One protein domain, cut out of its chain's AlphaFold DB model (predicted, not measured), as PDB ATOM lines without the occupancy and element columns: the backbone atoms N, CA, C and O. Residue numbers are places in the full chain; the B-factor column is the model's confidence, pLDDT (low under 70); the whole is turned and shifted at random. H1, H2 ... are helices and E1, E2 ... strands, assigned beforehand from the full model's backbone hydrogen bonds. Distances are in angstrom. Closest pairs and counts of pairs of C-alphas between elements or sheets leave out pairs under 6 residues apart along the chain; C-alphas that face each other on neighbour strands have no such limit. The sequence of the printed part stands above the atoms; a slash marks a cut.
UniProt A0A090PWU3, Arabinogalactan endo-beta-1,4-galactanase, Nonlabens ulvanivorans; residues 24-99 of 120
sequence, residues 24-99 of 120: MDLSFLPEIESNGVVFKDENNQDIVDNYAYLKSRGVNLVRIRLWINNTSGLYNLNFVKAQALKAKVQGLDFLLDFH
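Overview. This is residues 24 to 99 of the 120 residues of the protein "Arabinogalactan endo-beta-1,4-galactanase" of Nonlabens ulvanivorans (UniProt A0A090PWU3). Two parallel strands, E1 and E2, make a small sheet with the longest helix, H3, packed on one face; short helices H1 and H2 lie near H3, and the loop 35 to 49 between them reaches outward. The 76 printed residues, mixed in class, run H1, H2, E1, H3, E2. The whole is compact, radius of gyration of the C-alphas 12.7 A, yet elongated, 41 by 26 by 18 A.

Along the chain. E1, residues 61 to 66, spans 16.1 A from C-alpha 61 (87.147, 87.071, 93.918). E2, 93 to 98, spans 16.3 A to C-alpha 98 (73.726, 94.754, 89.498). H3 is 77 to 89, 18.1 A; H1 29 to 34; H2 50 to 56.

Arrangement. E1 and E2 are parallel at 26 degrees; N 62 and O 93, 2.8 A apart, are within hydrogen-bond range. E1, H3, E2 form a strand-helix-strand unit, parallel strands joined through a helix, its crossover right-handed. The closest C-alphas of E1 and H3, Leu 66 and Val 80, are 6.5 A apart. H3 is close but not clearly touching to H2 (closest C-alphas Ala 87 and Tyr 51, 6.2 A) and H1 (Gln 83 and Pro 30, 7.6 A). In H1, H2 and H3 every O i to N i+4 pair is within range.

Size, cuts and confidence. The farthest C-alphas, Asn 43 and Asn 69, are 41.3 A apart. The link H1 to H2 is long. The printed part has no cut; no printed residue is under 70 in pLDDT.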
ATOM      1  N   MET A  24      88.364  88.408  88.948       97.25
ATOM      2  CA  MET A  24      88.052  88.271  87.516       97.25
ATOM      3  C   MET A  24      86.539  88.320  87.272       97.25
ATOM      4  O   MET A  24      85.767  87.829  88.094       97.25
ATOM      5  N   ASP A  25      86.105  88.884  86.141       97.25
ATOM      6  CA  ASP A  25      84.714  88.767  85.683       97.25
ATOM      7  C   ASP A  25      84.538  87.447  84.938       97.25
ATOM      8  O   ASP A  25      85.133  87.241  83.880       97.25
ATOM      9  N   LEU A  26      83.734  86.551  85.507       97.19
ATOM     10  CA  LEU A  26      83.452  85.247  84.911       97.19
ATOM     11  C   LEU A  26      82.010  85.137  84.435       97.19
ATOM     12  O   LEU A  26      81.567  84.037  84.138       97.19
ATOM     13  N   SER A  27      81.264  86.235  84.318       96.56
ATOM     14  CA  SER A  27      79.833  86.197  83.980       96.56
ATOM     15  C   SER A  27      79.552  85.377  82.713       96.56
ATOM     16  O   SER A  27      78.585  84.626  82.667       96.56
ATOM     17  N   PHE A  28      80.432  85.469  81.710       96.31
ATOM     18  CA  PHE A  28      80.323  84.751  80.432       96.31
ATOM     19  C   PHE A  28      80.775  83.283  80.477       96.31
ATOM     20  O   PHE A  28      80.501  82.530  79.547       96.31
ATOM     21  N   LEU A  29      81.481  82.863  81.530       96.75
ATOM     22  CA  LEU A  29      82.120  81.550  81.603       96.75
ATOM     23  C   LEU A  29      81.148  80.381  81.345       96.75
ATOM     24  O   LEU A  29      81.479  79.543  80.510       96.75
ATOM     25  N   PRO A  30      79.942  80.318  81.951       95.31
ATOM     26  CA  PRO A  30      79.034  79.198  81.719       95.31
ATOM     27  C   PRO A  30      78.521  79.144  80.277       95.31
ATOM     28  O   PRO A  30      78.268  78.060  79.764       95.31
ATOM     29  N   GLU A  31      78.382  80.298  79.615       95.25
ATOM     30  CA  GLU A  31      77.986  80.364  78.205       95.25
ATOM     31  C   GLU A  31      79.098  79.798  77.313       95.25
ATOM     32  O   GLU A  31      78.841  78.954  76.456       95.25
ATOM     33  N   ILE A  32      80.348  80.187  77.578       95.94
ATOM     34  CA  ILE A  32      81.525  79.692  76.856       95.94
ATOM     35  C   ILE A  32      81.672  78.171  77.031       95.94
ATOM     36  O   ILE A  32      81.835  77.454  76.043       95.94
ATOM     37  N   GLU A  33      81.538  77.673  78.264       95.00
ATOM     38  CA  GLU A  33      81.543  76.237  78.571       95.00
ATOM     39  C   GLU A  33      80.392  75.504  77.858       95.00
ATOM     40  O   GLU A  33      80.600  74.441  77.275       95.00
ATOM     41  N   SER A  34      79.184  76.085  77.837       93.94
ATOM     42  CA  SER A  34      78.023  75.486  77.161       93.94
ATOM     43  C   SER A  34      78.172  75.413  75.640       93.94
ATOM     44  O   SER A  34      77.613  74.518  75.008       93.94
ATOM     45  N   ASN A  35      78.978  76.308  75.062       96.38
ATOM     46  CA  ASN A  35      79.321  76.315  73.643       96.38
ATOM     47  C   ASN A  35      80.450  75.325  73.293       96.38
ATOM     48  O   ASN A  35      80.895  75.287  72.147       96.38
ATOM     49  N   GLY A  36      80.920  74.519  74.255       95.81
ATOM     50  CA  GLY A  36      81.915  73.470  74.027       95.81
ATOM     51  C   GLY A  36      83.353  73.976  73.917       95.81
ATOM     52  O   GLY A  36      84.225  73.248  73.441       95.81
ATOM     53  N   VAL A  37      83.622  75.214  74.336       97.06
ATOM     54  CA  VAL A  37      84.985  75.747  74.364       97.06
ATOM     55  C   VAL A  37      85.779  75.053  75.466       97.06
ATOM     56  O   VAL A  37      85.371  75.025  76.627       97.06
ATOM     57  N   VAL A  38      86.946  74.530  75.095       96.38
ATOM     58  CA  VAL A  38      87.902  73.921  76.023       96.38
ATOM     59  C   VAL A  38      88.978  74.947  76.358       96.38
ATOM     60  O   VAL A  38      89.707  75.408  75.479       96.38
ATOM     61  N   PHE A  39      89.073  75.304  77.635       97.62
ATOM     62  CA  PHE A  39      90.148  76.148  78.142       97.62
ATOM     63  C   PHE A  39      91.408  75.311  78.345       97.62
ATOM     64  O   PHE A  39      91.323  74.138  78.706       97.62
ATOM     65  N   LYS A  40      92.576  75.913  78.117       98.00
ATOM     66  CA  LYS A  40      93.867  75.247  78.282       98.00
ATOM     67  C   LYS A  40      94.788  76.044  79.191       98.00
ATOM     68  O   LYS A  40      94.723  77.273  79.216       98.00
ATOM     69  N   ASP A  41      95.622  75.333  79.935       97.50
ATOM     70  CA  ASP A  41      96.662  75.919  80.774       97.50
ATOM     71  C   ASP A  41      97.898  76.336  79.951       97.50
ATOM     72  O   ASP A  41      97.958  76.180  78.727       97.50
ATOM     73  N   GLU A  42      98.916  76.863  80.630       96.94
ATOM     74  CA  GLU A  42     100.189  77.269  80.027       96.94
ATOM     75  C   GLU A  42     100.971  76.117  79.374       96.94
ATOM     76  O   GLU A  42     101.855  76.362  78.555       96.94
ATOM     77  N   ASN A  43     100.637  74.869  79.707       97.69
ATOM     78  CA  ASN A  43     101.247  73.652  79.180       97.69
ATOM     79  C   ASN A  43     100.361  72.966  78.126       97.69
ATOM     80  O   ASN A  43     100.630  71.822  77.752       97.69
ATOM     81  N   ASN A  44      99.319  73.651  77.636       97.38
ATOM     82  CA  ASN A  44      98.363  73.157  76.643       97.38
ATOM     83  C   ASN A  44      97.469  71.992  77.134       97.38
ATOM     84  O   ASN A  44      96.869  71.285  76.311       97.38
ATOM     85  N   GLN A  45      97.359  71.803  78.453       98.00
ATOM     86  CA  GLN A  45      96.490  70.812  79.095       98.00
ATOM     87  C   GLN A  45      95.085  71.371  79.299       98.00
ATOM     88  O   GLN A  45      94.919  72.555  79.587       98.00
ATOM     89  N   ASP A  46      94.072  70.519  79.163       98.25
ATOM     90  CA  ASP A  46      92.675  70.933  79.282       98.25
ATOM     91  C   ASP A  46      92.320  71.272  80.736       98.25
ATOM     92  O   ASP A  46      92.567  70.501  81.667       98.25
ATOM     93  N   ILE A  47      91.694  72.432  80.926       98.00
ATOM     94  CA  ILE A  47      91.194  72.893  82.218       98.00
ATOM     95  C   ILE A  47      89.783  72.338  82.416       98.00
ATOM     96  O   ILE A  47      88.852  72.698  81.700       98.00
ATOM     97  N   VAL A  48      89.629  71.469  83.419       94.38
ATOM     98  CA  VAL A  48      88.352  70.798  83.729       94.38
ATOM     99  C   VAL A  48      87.418  71.679  84.564       94.38
ATOM    100  O   VAL A  48      86.209  71.668  84.354       94.38
ATOM    101  N   ASP A  49      87.966  72.447  85.510       96.25
ATOM    102  CA  ASP A  49      87.212  73.397  86.333       96.25
ATOM    103  C   ASP A  49      87.941  74.745  86.351       96.25
ATOM    104  O   ASP A  49      88.991  74.909  86.979       96.25
ATOM    105  N   ASN A  50      87.362  75.721  85.651       97.38
ATOM    106  CA  ASN A  50      87.909  77.068  85.542       97.38
ATOM    107  C   ASN A  50      87.972  77.795  86.895       97.38
ATOM    108  O   ASN A  50      88.918  78.538  87.137       97.38
ATOM    109  N   TYR A  51      87.022  77.576  87.809       97.44
ATOM    110  CA  TYR A  51      87.039  78.219  89.128       97.44
ATOM    111  C   TYR A  51      88.180  77.671  89.985       97.44
ATOM    112  O   TYR A  51      88.930  78.446  90.580       97.44
ATOM    113  N   ALA A  52      88.345  76.345  90.010       97.56
ATOM    114  CA  ALA A  52      89.439  75.699  90.733       97.56
ATOM    115  C   ALA A  52      90.806  76.111  90.166       97.56
ATOM    116  O   ALA A  52      91.732  76.431  90.916       97.56
ATOM    117  N   TYR A  53      90.918  76.164  88.836       97.88
ATOM    118  CA  TYR A  53      92.128  76.608  88.155       97.88
ATOM    119  C   TYR A  53      92.478  78.061  88.492       97.88
ATOM    120  O   TYR A  53      93.598  78.359  88.891       97.88
ATOM    121  N   LEU A  54      91.519  78.983  88.406       97.06
ATOM    122  CA  LEU A  54      91.767  80.388  88.730       97.06
ATOM    123  C   LEU A  54      92.132  80.583  90.206       97.06
ATOM    124  O   LEU A  54      93.044  81.356  90.517       97.06
ATOM    125  N   LYS A  55      91.491  79.837  91.114       97.25
ATOM    126  CA  LYS A  55      91.854  79.824  92.536       97.25
ATOM    127  C   LYS A  55      93.310  79.395  92.737       97.25
ATOM    128  O   LYS A  55      94.024  80.047  93.498       97.25
ATOM    129  N   SER A  56      93.776  78.356  92.035       97.12
ATOM    130  CA  SER A  56      95.170  77.892  92.132       97.12
ATOM    131  C   SER A  56      96.184  78.915  91.600       97.12
ATOM    132  O   SER A  56      97.328  78.941  92.050       97.12
ATOM    133  N   ARG A  57      95.754  79.829  90.716       96.88
ATOM    134  CA  ARG A  57      96.537  80.988  90.242       96.88
ATOM    135  C   ARG A  57      96.423  82.230  91.127       96.88
ATOM    136  O   ARG A  57      96.967  83.280  90.792       96.88
ATOM    137  N   GLY A  58      95.760  82.118  92.275       95.94
ATOM    138  CA  GLY A  58      95.679  83.179  93.274       95.94
ATOM    139  C   GLY A  58      94.523  84.158  93.078       95.94
ATOM    140  O   GLY A  58      94.497  85.178  93.767       95.94
ATOM    141  N   VAL A  59      93.564  83.867  92.192       97.38
ATOM    142  CA  VAL A  59      92.285  84.592  92.164       97.38
ATOM    143  C   VAL A  59      91.542  84.302  93.466       97.38
ATOM    144  O   VAL A  59      91.473  83.156  93.906       97.38
ATOM    145  N   ASN A  60      90.987  85.329  94.103       96.94
ATOM    146  CA  ASN A  60      90.196  85.173  95.330       96.94
ATOM    147  C   ASN A  60      88.770  85.729  95.221       96.94
ATOM    148  O   ASN A  60      87.956  85.422  96.087       96.94
ATOM    149  N   LEU A  61      88.454  86.462  94.148       97.50
ATOM    150  CA  LEU A  61      87.147  87.071  93.918       97.50
ATOM    151  C   LEU A  61      86.657  86.800  92.491       97.50
ATOM    152  O   LEU A  61      87.399  86.949  91.523       97.50
ATOM    153  N   VAL A  62      85.379  86.471  92.341       98.06
ATOM    154  CA  VAL A  62      84.719  86.374  91.035       98.06
ATOM    155  C   VAL A  62      83.608  87.405  90.935       98.06
ATOM    156  O   VAL A  62      82.685  87.415  91.740       98.06
ATOM    157  N   ARG A  63      83.651  88.259  89.918       98.31
ATOM    158  CA  ARG A  63      82.554  89.173  89.595       98.31
ATOM    159  C   ARG A  63      81.537  88.463  88.704       98.31
ATOM    160  O   ARG A  63      81.922  87.827  87.722       98.31
ATOM    161  N   ILE A  64      80.257  88.575  89.058       97.31
ATOM    162  CA  ILE A  64      79.142  87.966  88.327       97.31
ATOM    163  C   ILE A  64      78.049  89.010  88.098       97.31
ATOM    164  O   ILE A  64      77.500  89.567  89.048       97.31
ATOM    165  N   ARG A  65      77.718  89.246  86.830       96.31
ATOM    166  CA  ARG A  65      76.683  90.177  86.379       96.31
ATOM    167  C   ARG A  65      75.275  89.621  86.550       96.31
ATOM    168  O   ARG A  65      74.996  88.506  86.120       96.31
ATOM    169  N   LEU A  66      74.377  90.468  87.048       95.12
ATOM    170  CA  LEU A  66      72.941  90.233  87.146       95.12
ATOM    171  C   LEU A  66      72.142  91.235  86.301       95.12
ATOM    172  O   LEU A  66      72.241  92.452  86.489       95.12
ATOM    173  N   TRP A  67      71.290  90.703  85.426       94.06
ATOM    174  CA  TRP A  67      70.217  91.412  84.726       94.06
ATOM    175  C   TRP A  67      68.873  91.159  85.421       94.06
ATOM    176  O   TRP A  67      68.621  90.051  85.894       94.06
ATOM    177  N   ILE A  68      68.014  92.182  85.510       85.69
ATOM    178  CA  ILE A  68      66.825  92.137  86.383       85.69
ATOM    179  C   ILE A  68      65.677  91.334  85.759       85.69
ATOM    180  O   ILE A  68      65.239  90.359  86.367       85.69
ATOM    181  N   ASN A  69      65.208  91.691  84.559       82.88
ATOM    182  CA  ASN A  69      64.084  91.019  83.890       82.88
ATOM    183  C   ASN A  69      64.492  90.362  82.566       82.88
ATOM    184  O   ASN A  69      63.693  90.263  81.634       82.88
ATOM    185  N   ASN A  70      65.737  89.896  82.454       82.25
ATOM    186  CA  ASN A  70      66.167  89.226  81.236       82.25
ATOM    187  C   ASN A  70      65.441  87.877  81.044       82.25
ATOM    188  O   ASN A  70      65.551  86.963  81.867       82.25
ATOM    189  N   THR A  71      64.727  87.742  79.926       83.38
ATOM    190  CA  THR A  71      63.911  86.565  79.589       83.38
ATOM    191  C   THR A  71      64.668  85.471  78.835       83.38
ATOM    192  O   THR A  71      64.123  84.386  78.653       83.38
ATOM    193  N   SER A  72      65.924  85.702  78.432       82.81
ATOM    194  CA  SER A  72      66.727  84.713  77.690       82.81
ATOM    195  C   SER A  72      67.155  83.512  78.540       82.81
ATOM    196  O   SER A  72      67.637  82.517  78.009       82.81
ATOM    197  N   GLY A  73      67.006  83.603  79.864       84.00
ATOM    198  CA  GLY A  73      67.513  82.605  80.805       84.00
ATOM    199  C   GLY A  73      68.961  82.852  81.238       84.00
ATOM    200  O   GLY A  73      69.373  82.320  82.267       84.00
ATOM    201  N   LEU A  74      69.707  83.691  80.514       89.56
ATOM    202  CA  LEU A  74      71.081  84.065  80.835       89.56
ATOM    203  C   LEU A  74      71.125  85.280  81.765       89.56
ATOM    204  O   LEU A  74      70.287  86.178  81.682       89.56
ATOM    205  N   TYR A  75      72.123  85.311  82.652       93.62
ATOM    206  CA  TYR A  75      72.416  86.437  83.556       93.62
ATOM    207  C   TYR A  75      71.275  86.855  84.502       93.62
ATOM    208  O   TYR A  75      71.385  87.874  85.176       93.62
ATOM    209  N   ASN A  76      70.189  86.084  84.590       93.12
ATOM    210  CA  ASN A  76      69.125  86.294  85.571       93.12
ATOM    211  C   ASN A  76      69.508  85.715  86.944       93.12
ATOM    212  O   ASN A  76      70.539  85.057  87.100       93.12
ATOM    213  N   LEU A  77      68.652  85.907  87.950       93.25
ATOM    214  CA  LEU A  77      68.941  85.477  89.320       93.25
ATOM    215  C   LEU A  77      69.254  83.977  89.440       93.25
ATOM    216  O   LEU A  77      70.152  83.604  90.191       93.25
ATOM    217  N   ASN A  78      68.547  83.114  88.709       93.69
ATOM    218  CA  ASN A  78      68.777  81.668  88.769       93.69
ATOM    219  C   ASN A  78      70.122  81.288  88.141       93.69
ATOM    220  O   ASN A  78      70.873  80.510  88.733       93.69
ATOM    221  N   PHE A  79      70.441  81.875  86.985       94.38
ATOM    222  CA  PHE A  79      71.717  81.690  86.297       94.38
ATOM    223  C   PHE A  79      72.888  82.133  87.182       94.38
ATOM    224  O   PHE A  79      73.814  81.366  87.449       94.38
ATOM    225  N   VAL A  80      72.793  83.350  87.723       95.56
ATOM    226  CA  VAL A  80      73.803  83.941  88.606       95.56
ATOM    227  C   VAL A  80      73.950  83.147  89.900       95.56
ATOM    228  O   VAL A  80      75.068  82.914  90.352       95.56
ATOM    229  N   LYS A  81      72.849  82.666  90.489       96.00
ATOM    230  CA  LYS A  81      72.888  81.843  91.705       96.00
ATOM    231  C   LYS A  81      73.633  80.531  91.476       96.00
ATOM    232  O   LYS A  81      74.464  80.163  92.305       96.00
ATOM    233  N   ALA A  82      73.363  79.833  90.373       96.06
ATOM    234  CA  ALA A  82      74.076  78.603  90.035       96.06
ATOM    235  C   ALA A  82      75.584  78.858  89.888       96.06
ATOM    236  O   ALA A  82      76.405  78.090  90.387       96.06
ATOM    237  N   GLN A  83      75.939  79.979  89.262       96.38
ATOM    238  CA  GLN A  83      77.323  80.382  89.080       96.38
ATOM    239  C   GLN A  83      78.022  80.750  90.399       96.38
ATOM    240  O   GLN A  83      79.120  80.269  90.678       96.38
ATOM    241  N   ALA A  84      77.372  81.552  91.243       96.88
ATOM    242  CA  ALA A  84      77.896  81.944  92.546       96.88
ATOM    243  C   ALA A  84      78.123  80.727  93.454       96.88
ATOM    244  O   ALA A  84      79.134  80.659  94.150       96.88
ATOM    245  N   LEU A  85      77.234  79.727  93.408       97.31
ATOM    246  CA  LEU A  85      77.413  78.475  94.148       97.31
ATOM    247  C   LEU A  85      78.670  77.717  93.703       97.31
ATOM    248  O   LEU A  85      79.417  77.261  94.567       97.31
ATOM    249  N   LYS A  86      78.952  77.633  92.394       96.62
ATOM    250  CA  LYS A  86      80.203  77.034  91.891       96.62
ATOM    251  C   LYS A  86      81.434  77.762  92.439       96.62
ATOM    252  O   LYS A  86      82.340  77.117  92.958       96.62
ATOM    253  N   ALA A  87      81.435  79.097  92.403       96.94
ATOM    254  CA  ALA A  87      82.527  79.897  92.958       96.94
ATOM    255  C   ALA A  87      82.717  79.646  94.470       96.94
ATOM    256  O   ALA A  87      83.839  79.412  94.921       96.94
ATOM    257  N   LYS A  88      81.622  79.609  95.248       97.00
ATOM    258  CA  LYS A  88      81.675  79.327  96.693       97.00
ATOM    259  C   LYS A  88      82.203  77.927  97.004       97.00
ATOM    260  O   LYS A  88      82.978  77.794  97.948       97.00
ATOM    261  N   VAL A  89      81.822  76.906  96.230       97.62
ATOM    262  CA  VAL A  89      82.332  75.530  96.394       97.62
ATOM    263  C   VAL A  89      83.854  75.474  96.232       97.62
ATOM    264  O   VAL A  89      84.508  74.738  96.961       97.62
ATOM    265  N   GLN A  90      84.426  76.306  95.356       97.38
ATOM    266  CA  GLN A  90      85.878  76.408  95.156       97.38
ATOM    267  C   GLN A  90      86.584  77.373  96.130       97.38
ATOM    268  O   GLN A  90      87.769  77.671  95.974       97.38
ATOM    269  N   GLY A  91      85.879  77.892  97.142       96.12
ATOM    270  CA  GLY A  91      86.457  78.807  98.131       96.12
ATOM    271  C   GLY A  91      86.828  80.181  97.561       96.12
ATOM    272  O   GLY A  91      87.767  80.820  98.044       96.12
ATOM    273  N   LEU A  92      86.133  80.627  96.512       97.56
ATOM    274  CA  LEU A  92      86.207  81.993  95.998       97.56
ATOM    275  C   LEU A  92      85.114  82.845  96.647       97.56
ATOM    276  O   LEU A  92      83.993  82.377  96.876       97.56
ATOM    277  N   ASP A  93      85.422  84.111  96.902       96.69
ATOM    278  CA  ASP A  93      84.384  85.108  97.126       96.69
ATOM    279  C   ASP A  93      83.757  85.506  95.792       96.69
ATOM    280  O   ASP A  93      84.349  85.320  94.725       96.69
ATOM    281  N   PHE A  94      82.548  86.063  95.838       96.69
ATOM    282  CA  PHE A  94      81.926  86.626  94.649       96.69
ATOM    283  C   PHE A  94      81.431  88.047  94.893       96.69
ATOM    284  O   PHE A  94      80.928  88.378  95.966       96.69
ATOM    285  N   LEU A  95      81.558  88.871  93.858       97.00
ATOM    286  CA  LEU A  95      81.015  90.215  93.775       97.00
ATOM    287  C   LEU A  95      79.826  90.187  92.819       97.00
ATOM    288  O   LEU A  95      79.987  89.955  91.619       97.00
ATOM    289  N   LEU A  96      78.635  90.425  93.358       96.50
ATOM    290  CA  LEU A  96      77.427  90.546  92.555       96.50
ATOM    291  C   LEU A  96      77.356  91.937  91.923       96.50
ATOM    292  O   LEU A  96      77.362  92.946  92.624       96.50
ATOM    293  N   ASP A  97      77.271  91.975  90.599       95.69
ATOM    294  CA  ASP A  97      77.203  93.197  89.813       95.69
ATOM    295  C   ASP A  97      75.785  93.434  89.284       95.69
ATOM    296  O   ASP A  97      75.330  92.779  88.343       95.69
ATOM    297  N   PHE A  98      75.075  94.375  89.902       92.88
ATOM    298  CA  PHE A  98      73.726  94.754  89.498       92.88
ATOM    299  C   PHE A  98      73.776  95.723  88.319       92.88
ATOM    300  O   PHE A  98      74.139  96.886  88.474       92.88
ATOM    301  N   HIS A  99      73.324  95.279  87.149       90.31
ATOM    302  CA  HIS A  99      73.207  96.169  85.995       90.31
ATOM    303  C   HIS A  99      71.978  97.082  86.057       90.31
ATOM    304  O   HIS A  99      71.938  98.075  85.347       90.31
TER     305      HIS A  99